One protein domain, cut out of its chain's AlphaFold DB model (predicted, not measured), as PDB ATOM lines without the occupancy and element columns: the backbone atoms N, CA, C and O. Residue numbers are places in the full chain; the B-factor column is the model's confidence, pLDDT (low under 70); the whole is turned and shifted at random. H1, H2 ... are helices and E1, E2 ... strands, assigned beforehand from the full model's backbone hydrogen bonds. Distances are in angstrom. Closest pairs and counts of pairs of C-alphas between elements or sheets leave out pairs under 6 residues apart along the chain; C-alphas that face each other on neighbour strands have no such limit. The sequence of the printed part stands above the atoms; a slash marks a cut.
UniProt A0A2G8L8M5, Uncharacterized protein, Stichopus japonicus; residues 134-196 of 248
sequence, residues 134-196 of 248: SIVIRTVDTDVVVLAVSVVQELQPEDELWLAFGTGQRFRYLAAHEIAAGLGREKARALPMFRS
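What this domain is: This is residues 134 to 196 of the 248 residues of an uncharacterized protein of Stichopus japonicus (UniProt A0A2G8L8M5). A small three-stranded sheet has H1 over one face, running along E2, with H2 beside the strands on that same face; the other face is bare. H3 packs on H1 and is not on the sheet. The printed part has 63 residues, with three named strands and three named helices in the order E1 H1 E2 E3 H2 H3; the mixed sheet runs E1 E2 E3, and the class is mixed, helices and strands. The whole is compact, with a radius of gyration of the C-alphas of 11.4 A, and flat, spanning 34 by 31 by 15 A.

How they stand to each other: E1, residues 134 to 139, and E2, residues 160 to 165, are parallel neighbours at 22 degrees; N 137 and O 162, 2.8 A apart, are within hydrogen-bond range. With H1, residues 142 to 154, they form a strand-helix-strand unit, two parallel neighbour strands with a helix between, its crossover right-handed. H1 makes two layers with the sheet, helix on one face, at a height of 9.4 A over the sheet. E2 and E3, residues 172 to 175, form an antiparallel hairpin; N 163 and O 174 are 2.8 A apart. H2, residues 176 to 183, touches H1 about perpendicular at 79 degrees, the closest C-alphas being those of Val 149 and Ala 176, 4.7 A. H3, residues 185 to 196, touches H1 at a shallow tilt of 30 degrees, opposite ways, closest at the C-alphas of Ser 150 and Arg 189, 4.7 A. Every O i to N i+4 pair is within hydrogen-bond range in H2, against 7 of 9 in H1 and 3 of 8 in H3, where 7 of 9 O i to N i+3 pairs are.

Where its parts are: E1 begins at C-alpha 134 (98.187, -2.135, -29.349) and is 16.2 A long, H1 19.8 A and E2 15.3 A. H3, 20.0 A long, ends at C-alpha 196 (96.535, 10.808, -1.857).

The domain as a whole: The C-alphas farthest apart, of Gly 168 and Glu 186, are 33.8 A apart. The printed part has no cut and no long link. Residues 194 to 196 have pLDDT under 70.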
ATOM      1  N   SER A 134      96.943  -1.997 -30.122       91.50
ATOM      2  CA  SER A 134      98.187  -2.135 -29.349       91.50
ATOM      3  C   SER A 134      98.801  -0.761 -29.124       91.50
ATOM      4  O   SER A 134      99.285  -0.114 -30.058       91.50
ATOM      5  N   ILE A 135      98.728  -0.282 -27.882       92.69
ATOM      6  CA  ILE A 135      99.106   1.081 -27.504       92.69
ATOM      7  C   ILE A 135     100.235   1.024 -26.486       92.69
ATOM      8  O   ILE A 135     100.111   0.402 -25.434       92.69
ATOM      9  N   VAL A 136     101.330   1.733 -26.765       93.75
ATOM     10  CA  VAL A 136     102.490   1.805 -25.871       93.75
ATOM     11  C   VAL A 136     102.665   3.223 -25.338       93.75
ATOM     12  O   VAL A 136     102.885   4.166 -26.094       93.75
ATOM     13  N   ILE A 137     102.665   3.360 -24.015       90.88
ATOM     14  CA  ILE A 137     102.976   4.602 -23.309       90.88
ATOM     15  C   ILE A 137     104.419   4.547 -22.803       90.88
ATOM     16  O   ILE A 137     104.772   3.724 -21.960       90.88
ATOM     17  N   ARG A 138     105.280   5.448 -23.286       91.50
ATOM     18  CA  ARG A 138     106.649   5.600 -22.767       91.50
ATOM     19  C   ARG A 138     106.644   6.546 -21.575       91.50
ATOM     20  O   ARG A 138     106.348   7.724 -21.730       91.50
ATOM     21  N   THR A 139     107.033   6.055 -20.403       87.69
ATOM     22  CA  THR A 139     107.084   6.880 -19.190       87.69
ATOM     23  C   THR A 139     108.163   6.407 -18.219       87.69
ATOM     24  O   THR A 139     108.655   5.282 -18.288       87.69
ATOM     25  N   VAL A 140     108.565   7.289 -17.313       87.38
ATOM     26  CA  VAL A 140     109.360   6.957 -16.118       87.38
ATOM     27  C   VAL A 140     108.580   7.235 -14.837       87.38
ATOM     28  O   VAL A 140     109.089   6.996 -13.747       87.38
ATOM     29  N   ASP A 141     107.365   7.758 -14.980       86.62
ATOM     30  CA  ASP A 141     106.507   8.169 -13.888       86.62
ATOM     31  C   ASP A 141     105.580   7.018 -13.492       86.62
ATOM     32  O   ASP A 141     104.846   6.471 -14.322       86.62
ATOM     33  N   THR A 142     105.639   6.636 -12.219       88.56
ATOM     34  CA  THR A 142     104.779   5.608 -11.625       88.56
ATOM     35  C   THR A 142     103.316   6.022 -11.630       88.56
ATOM     36  O   THR A 142     102.437   5.167 -11.705       88.56
ATOM     37  N   ASP A 143     103.042   7.321 -11.607       88.50
ATOM     38  CA  ASP A 143     101.687   7.847 -11.627       88.50
ATOM     39  C   ASP A 143     100.970   7.508 -12.939       88.50
ATOM     40  O   ASP A 143      99.794   7.142 -12.935       88.50
ATOM     41  N   VAL A 144     101.705   7.510 -14.054       89.88
ATOM     42  CA  VAL A 144     101.190   7.076 -15.361       89.88
ATOM     43  C   VAL A 144     100.889   5.575 -15.364       89.88
ATOM     44  O   VAL A 144      99.906   5.164 -15.972       89.88
ATOM     45  N   VAL A 145     101.684   4.753 -14.667       92.06
ATOM     46  CA  VAL A 145     101.426   3.305 -14.525       92.06
ATOM     47  C   VAL A 145     100.117   3.076 -13.772       92.06
ATOM     48  O   VAL A 145      99.254   2.340 -14.244       92.06
ATOM     49  N   VAL A 146      99.946   3.744 -12.629       92.50
ATOM     50  CA  VAL A 146      98.729   3.655 -11.808       92.50
ATOM     51  C   VAL A 146      97.499   4.101 -12.600       92.50
ATOM     52  O   VAL A 146      96.481   3.409 -12.599       92.50
ATOM     53  N   LEU A 147      97.601   5.225 -13.316       92.88
ATOM     54  CA  LEU A 147      96.524   5.711 -14.174       92.88
ATOM     55  C   LEU A 147      96.218   4.727 -15.308       92.88
ATOM     56  O   LEU A 147      95.053   4.415 -15.521       92.88
ATOM     57  N   ALA A 148      97.229   4.182 -15.989       93.94
ATOM     58  CA  ALA A 148      97.042   3.208 -17.063       93.94
ATOM     59  C   ALA A 148      96.284   1.957 -16.601       93.94
ATOM     60  O   ALA A 148      95.310   1.568 -17.241       93.94
ATOM     61  N   VAL A 149      96.669   1.370 -15.463       94.81
ATOM     62  CA  VAL A 149      95.974   0.203 -14.889       94.81
ATOM     63  C   VAL A 149      94.527   0.542 -14.519       94.81
ATOM     64  O   VAL A 149      93.635  -0.289 -14.679       94.81
ATOM     65  N   SER A 150      94.268   1.767 -14.062       93.31
ATOM     66  CA  SER A 150      92.911   2.210 -13.741       93.31
ATOM     67  C   SER A 150      92.035   2.406 -14.981       93.31
ATOM     68  O   SER A 150      90.850   2.086 -14.922       93.31
ATOM     69  N   VAL A 151      92.572   2.970 -16.069       91.00
ATOM     70  CA  VAL A 151      91.764   3.381 -17.236       91.00
ATOM     71  C   VAL A 151      91.655   2.316 -18.318       91.00
ATOM     72  O   VAL A 151      90.742   2.388 -19.132       91.00
ATOM     73  N   VAL A 152      92.544   1.318 -18.338       93.75
ATOM     74  CA  VAL A 152      92.515   0.247 -19.351       93.75
ATOM     75  C   VAL A 152      91.197  -0.535 -19.339       93.75
ATOM     76  O   VAL A 152      90.765  -1.039 -20.364       93.75
ATOM     77  N   GLN A 153      90.509  -0.558 -18.195       90.56
ATOM     78  CA  GLN A 153      89.185  -1.165 -18.021       90.56
ATOM     79  C   GLN A 153      88.072  -0.461 -18.820       90.56
ATOM     80  O   GLN A 153      86.983  -1.018 -18.949       90.56
ATOM     81  N   GLU A 154      88.320   0.761 -19.304       89.69
ATOM     82  CA  GLU A 154      87.401   1.547 -20.139       89.69
ATOM     83  C   GLU A 154      87.681   1.386 -21.646       89.69
ATOM     84  O   GLU A 154      86.957   1.954 -22.467       89.69
ATOM     85  N   LEU A 155      88.743   0.663 -22.015       91.75
ATOM     86  CA  LEU A 155      89.054   0.321 -23.404       91.75
ATOM     87  C   LEU A 155      88.301  -0.948 -23.831       91.75
ATOM     88  O   LEU A 155      87.651  -1.605 -23.010       91.75
ATOM     89  N   GLN A 156      88.345  -1.281 -25.123       92.75
ATOM     90  CA  GLN A 156      87.746  -2.524 -25.599       92.75
ATOM     91  C   GLN A 156      88.541  -3.731 -25.065       92.75
ATOM     92  O   GLN A 156      89.743  -3.609 -24.831       92.75
ATOM     93  N   PRO A 157      87.907  -4.896 -24.836       90.31
ATOM     94  CA  PRO A 157      88.597  -6.085 -24.323       90.31
ATOM     95  C   PRO A 157      89.793  -6.555 -25.165       90.31
ATOM     96  O   PRO A 157      90.705  -7.178 -24.629       90.31
ATOM     97  N   GLU A 158      89.776  -6.278 -26.468       91.88
ATOM     98  CA  GLU A 158      90.853  -6.547 -27.422       91.88
ATOM     99  C   GLU A 158      91.994  -5.515 -27.397       91.88
ATOM    100  O   GLU A 158      93.035  -5.754 -28.008       91.88
ATOM    101  N   ASP A 159      91.824  -4.383 -26.706       93.62
ATOM    102  CA  ASP A 159      92.833  -3.331 -26.638       93.62
ATOM    103  C   ASP A 159      93.909  -3.657 -25.589       93.62
ATOM    104  O   ASP A 159      93.671  -3.742 -24.381       93.62
ATOM    105  N   GLU A 160      95.150  -3.739 -26.046       94.25
ATOM    106  CA  GLU A 160      96.329  -3.926 -25.223       94.25
ATOM    107  C   GLU A 160      97.009  -2.588 -24.918       94.25
ATOM    108  O   GLU A 160      97.650  -1.959 -25.769       94.25
ATOM    109  N   LEU A 161      96.941  -2.174 -23.651       94.94
ATOM    110  CA  LEU A 161      97.713  -1.040 -23.149       94.94
ATOM    111  C   LEU A 161      99.014  -1.510 -22.488       94.94
ATOM    112  O   LEU A 161      98.993  -2.204 -21.466       94.94
ATOM    113  N   TRP A 162     100.139  -1.075 -23.047       94.62
ATOM    114  CA  TRP A 162     101.496  -1.367 -22.600       94.62
ATOM    115  C   TRP A 162     102.193  -0.105 -22.086       94.62
ATOM    116  O   TRP A 162     102.038   0.984 -22.639       94.62
ATOM    117  N   LEU A 163     103.036  -0.240 -21.062       92.19
ATOM    118  CA  LEU A 163     103.919   0.824 -20.592       92.19
ATOM    119  C   LEU A 163     105.372   0.444 -20.834       92.19
ATOM    120  O   LEU A 163     105.893  -0.475 -20.211       92.19
ATOM    121  N   ALA A 164     106.054   1.202 -21.681       91.81
ATOM    122  CA  ALA A 164     107.501   1.171 -21.795       91.81
ATOM    123  C   ALA A 164     108.081   2.004 -20.632       91.81
ATOM    124  O   ALA A 164     108.277   3.219 -20.756       91.81
ATOM    125  N   PHE A 165     108.305   1.364 -19.483       89.50
ATOM    126  CA  PHE A 165     108.595   1.999 -18.197       89.50
ATOM    127  C   PHE A 165     110.097   2.022 -17.863       89.50
ATOM    128  O   PHE A 165     110.813   1.056 -18.107       89.50
ATOM    129  N   GLY A 166     110.589   3.126 -17.290       86.69
ATOM    130  CA  GLY A 166     111.961   3.237 -16.769       86.69
ATOM    131  C   GLY A 166     113.032   3.599 -17.812       86.69
ATOM    132  O   GLY A 166     112.740   3.889 -18.975       86.69
ATOM    133  N   THR A 167     114.304   3.632 -17.405       84.25
ATOM    134  CA  THR A 167     115.445   3.992 -18.278       84.25
ATOM    135  C   THR A 167     116.648   3.083 -18.048       84.25
ATOM    136  O   THR A 167     116.804   2.514 -16.967       84.25
ATOM    137  N   GLY A 168     117.510   2.961 -19.064       87.94
ATOM    138  CA  GLY A 168     118.737   2.167 -18.987       87.94
ATOM    139  C   GLY A 168     118.462   0.727 -18.556       87.94
ATOM    140  O   GLY A 168     117.572   0.081 -19.096       87.94
ATOM    141  N   GLN A 169     119.187   0.262 -17.536       85.69
ATOM    142  CA  GLN A 169     119.061  -1.097 -16.990       85.69
ATOM    143  C   GLN A 169     117.732  -1.366 -16.265       85.69
ATOM    144  O   GLN A 169     117.401  -2.512 -15.999       85.69
ATOM    145  N   ARG A 170     116.963  -0.321 -15.931       86.12
ATOM    146  CA  ARG A 170     115.641  -0.442 -15.292       86.12
ATOM    147  C   ARG A 170     114.492  -0.334 -16.297       86.12
ATOM    148  O   ARG A 170     113.349  -0.132 -15.898       86.12
ATOM    149  N   PHE A 171     114.795  -0.370 -17.595       88.88
ATOM    150  CA  PHE A 171     113.780  -0.341 -18.638       88.88
ATOM    151  C   PHE A 171     113.047  -1.682 -18.728       88.88
ATOM    152  O   PHE A 171     113.686  -2.729 -18.782       88.88
ATOM    153  N   ARG A 172     111.714  -1.643 -18.786       89.44
ATOM    154  CA  ARG A 172     110.857  -2.826 -18.940       89.44
ATOM    155  C   ARG A 172     109.507  -2.466 -19.547       89.44
ATOM    156  O   ARG A 172     109.075  -1.318 -19.461       89.44
ATOM    157  N   TYR A 173     108.835  -3.458 -20.120       91.38
ATOM    158  CA  TYR A 173     107.447  -3.337 -20.554       91.38
ATOM    159  C   TYR A 173     106.511  -3.856 -19.462       91.38
ATOM    160  O   TYR A 173     106.772  -4.907 -18.884       91.38
ATOM    161  N   LEU A 174     105.446  -3.111 -19.168       91.44
ATOM    162  CA  LEU A 174     104.384  -3.511 -18.240       91.44
ATOM    163  C   LEU A 174     103.058  -3.592 -19.000       91.44
ATOM    164  O   LEU A 174     102.685  -2.627 -19.668       91.44
ATOM    165  N   ALA A 175     102.339  -4.705 -18.882       93.62
ATOM    166  CA  ALA A 175     101.010  -4.878 -19.464       93.62
ATOM    167  C   ALA A 175      99.941  -4.327 -18.509       93.62
ATOM    168  O   ALA A 175      99.566  -4.980 -17.536       93.62
ATOM    169  N   ALA A 176      99.440  -3.115 -18.755       94.19
ATOM    170  CA  ALA A 176      98.431  -2.513 -17.880       94.19
ATOM    171  C   ALA A 176      97.138  -3.344 -17.847       94.19
ATOM    172  O   ALA A 176      96.534  -3.493 -16.786       94.19
ATOM    173  N   HIS A 177      96.747  -3.905 -18.995       94.19
ATOM    174  CA  HIS A 177      95.557  -4.741 -19.160       94.19
ATOM    175  C   HIS A 177      95.637  -6.042 -18.342       94.19
ATOM    176  O   HIS A 177      94.682  -6.373 -17.643       94.19
ATOM    177  N   GLU A 178      96.785  -6.726 -18.328       94.19
ATOM    178  CA  GLU A 178      96.989  -7.934 -17.511       94.19
ATOM    179  C   GLU A 178      96.989  -7.623 -16.011       94.19
ATOM    180  O   GLU A 178      96.337  -8.315 -15.227       94.19
ATOM    181  N   ILE A 179      97.667  -6.545 -15.600       92.44
ATOM    182  CA  ILE A 179      97.684  -6.105 -14.197       92.44
ATOM    183  C   ILE A 179      96.255  -5.789 -13.737       92.44
ATOM    184  O   ILE A 179      95.831  -6.211 -12.659       92.44
ATOM    185  N   ALA A 180      95.490  -5.066 -14.556       92.88
ATOM    186  CA  ALA A 180      94.120  -4.703 -14.232       92.88
ATOM    187  C   ALA A 180      93.199  -5.936 -14.190       92.88
ATOM    188  O   ALA A 180      92.330  -6.009 -13.319       92.88
ATOM    189  N   ALA A 181      93.403  -6.915 -15.078       92.00
ATOM    190  CA  ALA A 181      92.692  -8.192 -15.054       92.00
ATOM    191  C   ALA A 181      92.991  -8.988 -13.772       92.00
ATOM    192  O   ALA A 181      92.062  -9.477 -13.131       92.00
ATOM    193  N   GLY A 182      94.258  -9.049 -13.349       91.25
ATOM    194  CA  GLY A 182      94.673  -9.735 -12.121       91.25
ATOM    195  C   GLY A 182      94.179  -9.067 -10.831       91.25
ATOM    196  O   GLY A 182      93.882  -9.749  -9.851       91.25
ATOM    197  N   LEU A 183      94.058  -7.736 -10.815       88.31
ATOM    198  CA  LEU A 183      93.507  -6.992  -9.675       88.31
ATOM    199  C   LEU A 183      91.977  -7.052  -9.603       88.31
ATOM    200  O   LEU A 183      91.404  -6.943  -8.517       88.31
ATOM    201  N   GLY A 184      91.316  -7.205 -10.747       88.44
ATOM    202  CA  GLY A 184      89.875  -7.049 -10.877       88.44
ATOM    203  C   GLY A 184      89.445  -5.580 -10.969       88.44
ATOM    204  O   GLY A 184      90.113  -4.659 -10.486       88.44
ATOM    205  N   ARG A 185      88.284  -5.361 -11.598       87.38
ATOM    206  CA  ARG A 185      87.796  -4.032 -12.009       87.38
ATOM    207  C   ARG A 185      87.696  -3.025 -10.861       87.38
ATOM    208  O   ARG A 185      88.104  -1.879 -11.029       87.38
ATOM    209  N   GLU A 186      87.161  -3.427  -9.709       88.12
ATOM    210  CA  GLU A 186      86.970  -2.507  -8.578       88.12
ATOM    211  C   GLU A 186      88.300  -2.026  -7.996       88.12
ATOM    212  O   GLU A 186      88.502  -0.823  -7.827       88.12
ATOM    213  N   LYS A 187      89.241  -2.951  -7.761       87.69
ATOM    214  CA  LYS A 187      90.565  -2.614  -7.221       87.69
ATOM    215  C   LYS A 187      91.348  -1.754  -8.207       87.69
ATOM    216  O   LYS A 187      91.901  -0.739  -7.799       87.69
ATOM    217  N   ALA A 188      91.333  -2.110  -9.495       89.94
ATOM    218  CA  ALA A 188      91.996  -1.342 -10.545       89.94
ATOM    219  C   ALA A 188      91.485   0.110 -10.614       89.94
ATOM    220  O   ALA A 188      92.292   1.036 -10.627       89.94
ATOM    221  N   ARG A 189      90.160   0.325 -10.565       88.44
ATOM    222  CA  ARG A 189      89.557   1.673 -10.555       88.44
ATOM    223  C   ARG A 189      89.841   2.460  -9.275       88.44
ATOM    224  O   ARG A 189      89.895   3.686  -9.309       88.44
ATOM    225  N   ALA A 190      90.020   1.777  -8.146       87.81
ATOM    226  CA  ALA A 190      90.346   2.416  -6.877       87.81
ATOM    227  C   ALA A 190      91.832   2.799  -6.760       87.81
ATOM    228  O   ALA A 190      92.165   3.648  -5.932       87.81
ATOM    229  N   LEU A 191      92.727   2.224  -7.578       86.19
ATOM    230  CA  LEU A 191      94.179   2.453  -7.501       86.19
ATOM    231  C   LEU A 191      94.590   3.937  -7.421       86.19
ATOM    232  O   LEU A 191      95.403   4.265  -6.551       86.19
ATOM    233  N   PRO A 192      94.033   4.865  -8.228       85.62
ATOM    234  CA  PRO A 192      94.410   6.274  -8.150       85.62
ATOM    235  C   PRO A 192      94.048   6.927  -6.810       85.62
ATOM    236  O   PRO A 192      94.710   7.876  -6.399       85.62
ATOM    237  N   MET A 193      93.041   6.422  -6.089       78.50
ATOM    238  CA  MET A 193      92.622   6.983  -4.796       78.50
ATOM    239  C   MET A 193      93.671   6.751  -3.702       78.50
ATOM    240  O   MET A 193      93.869   7.611  -2.837       78.50
ATOM    241  N   PHE A 194      94.421   5.647  -3.778       64.56
ATOM    242  CA  PHE A 194      95.507   5.335  -2.842       64.56
ATOM    243  C   PHE A 194      96.712   6.291  -2.968       64.56
ATOM    244  O   PHE A 194      97.564   6.340  -2.079       64.56
ATOM    245  N   ARG A 195      96.747   7.120  -4.021       57.91
ATOM    246  CA  ARG A 195      97.798   8.113  -4.307       57.91
ATOM    247  C   ARG A 195      97.788   9.321  -3.354       57.91
ATOM    248  O   ARG A 195      98.748  10.082  -3.343       57.91
ATOM    249  N   SER A 196      96.751   9.515  -2.531       39.34
ATOM    250  CA  SER A 196      96.535  10.808  -1.857       39.34
ATOM    251  C   SER A 196      97.049  10.976  -0.415       39.34
ATOM    252  O   SER A 196      97.060  12.117   0.029       39.34
TER     253      SER A 196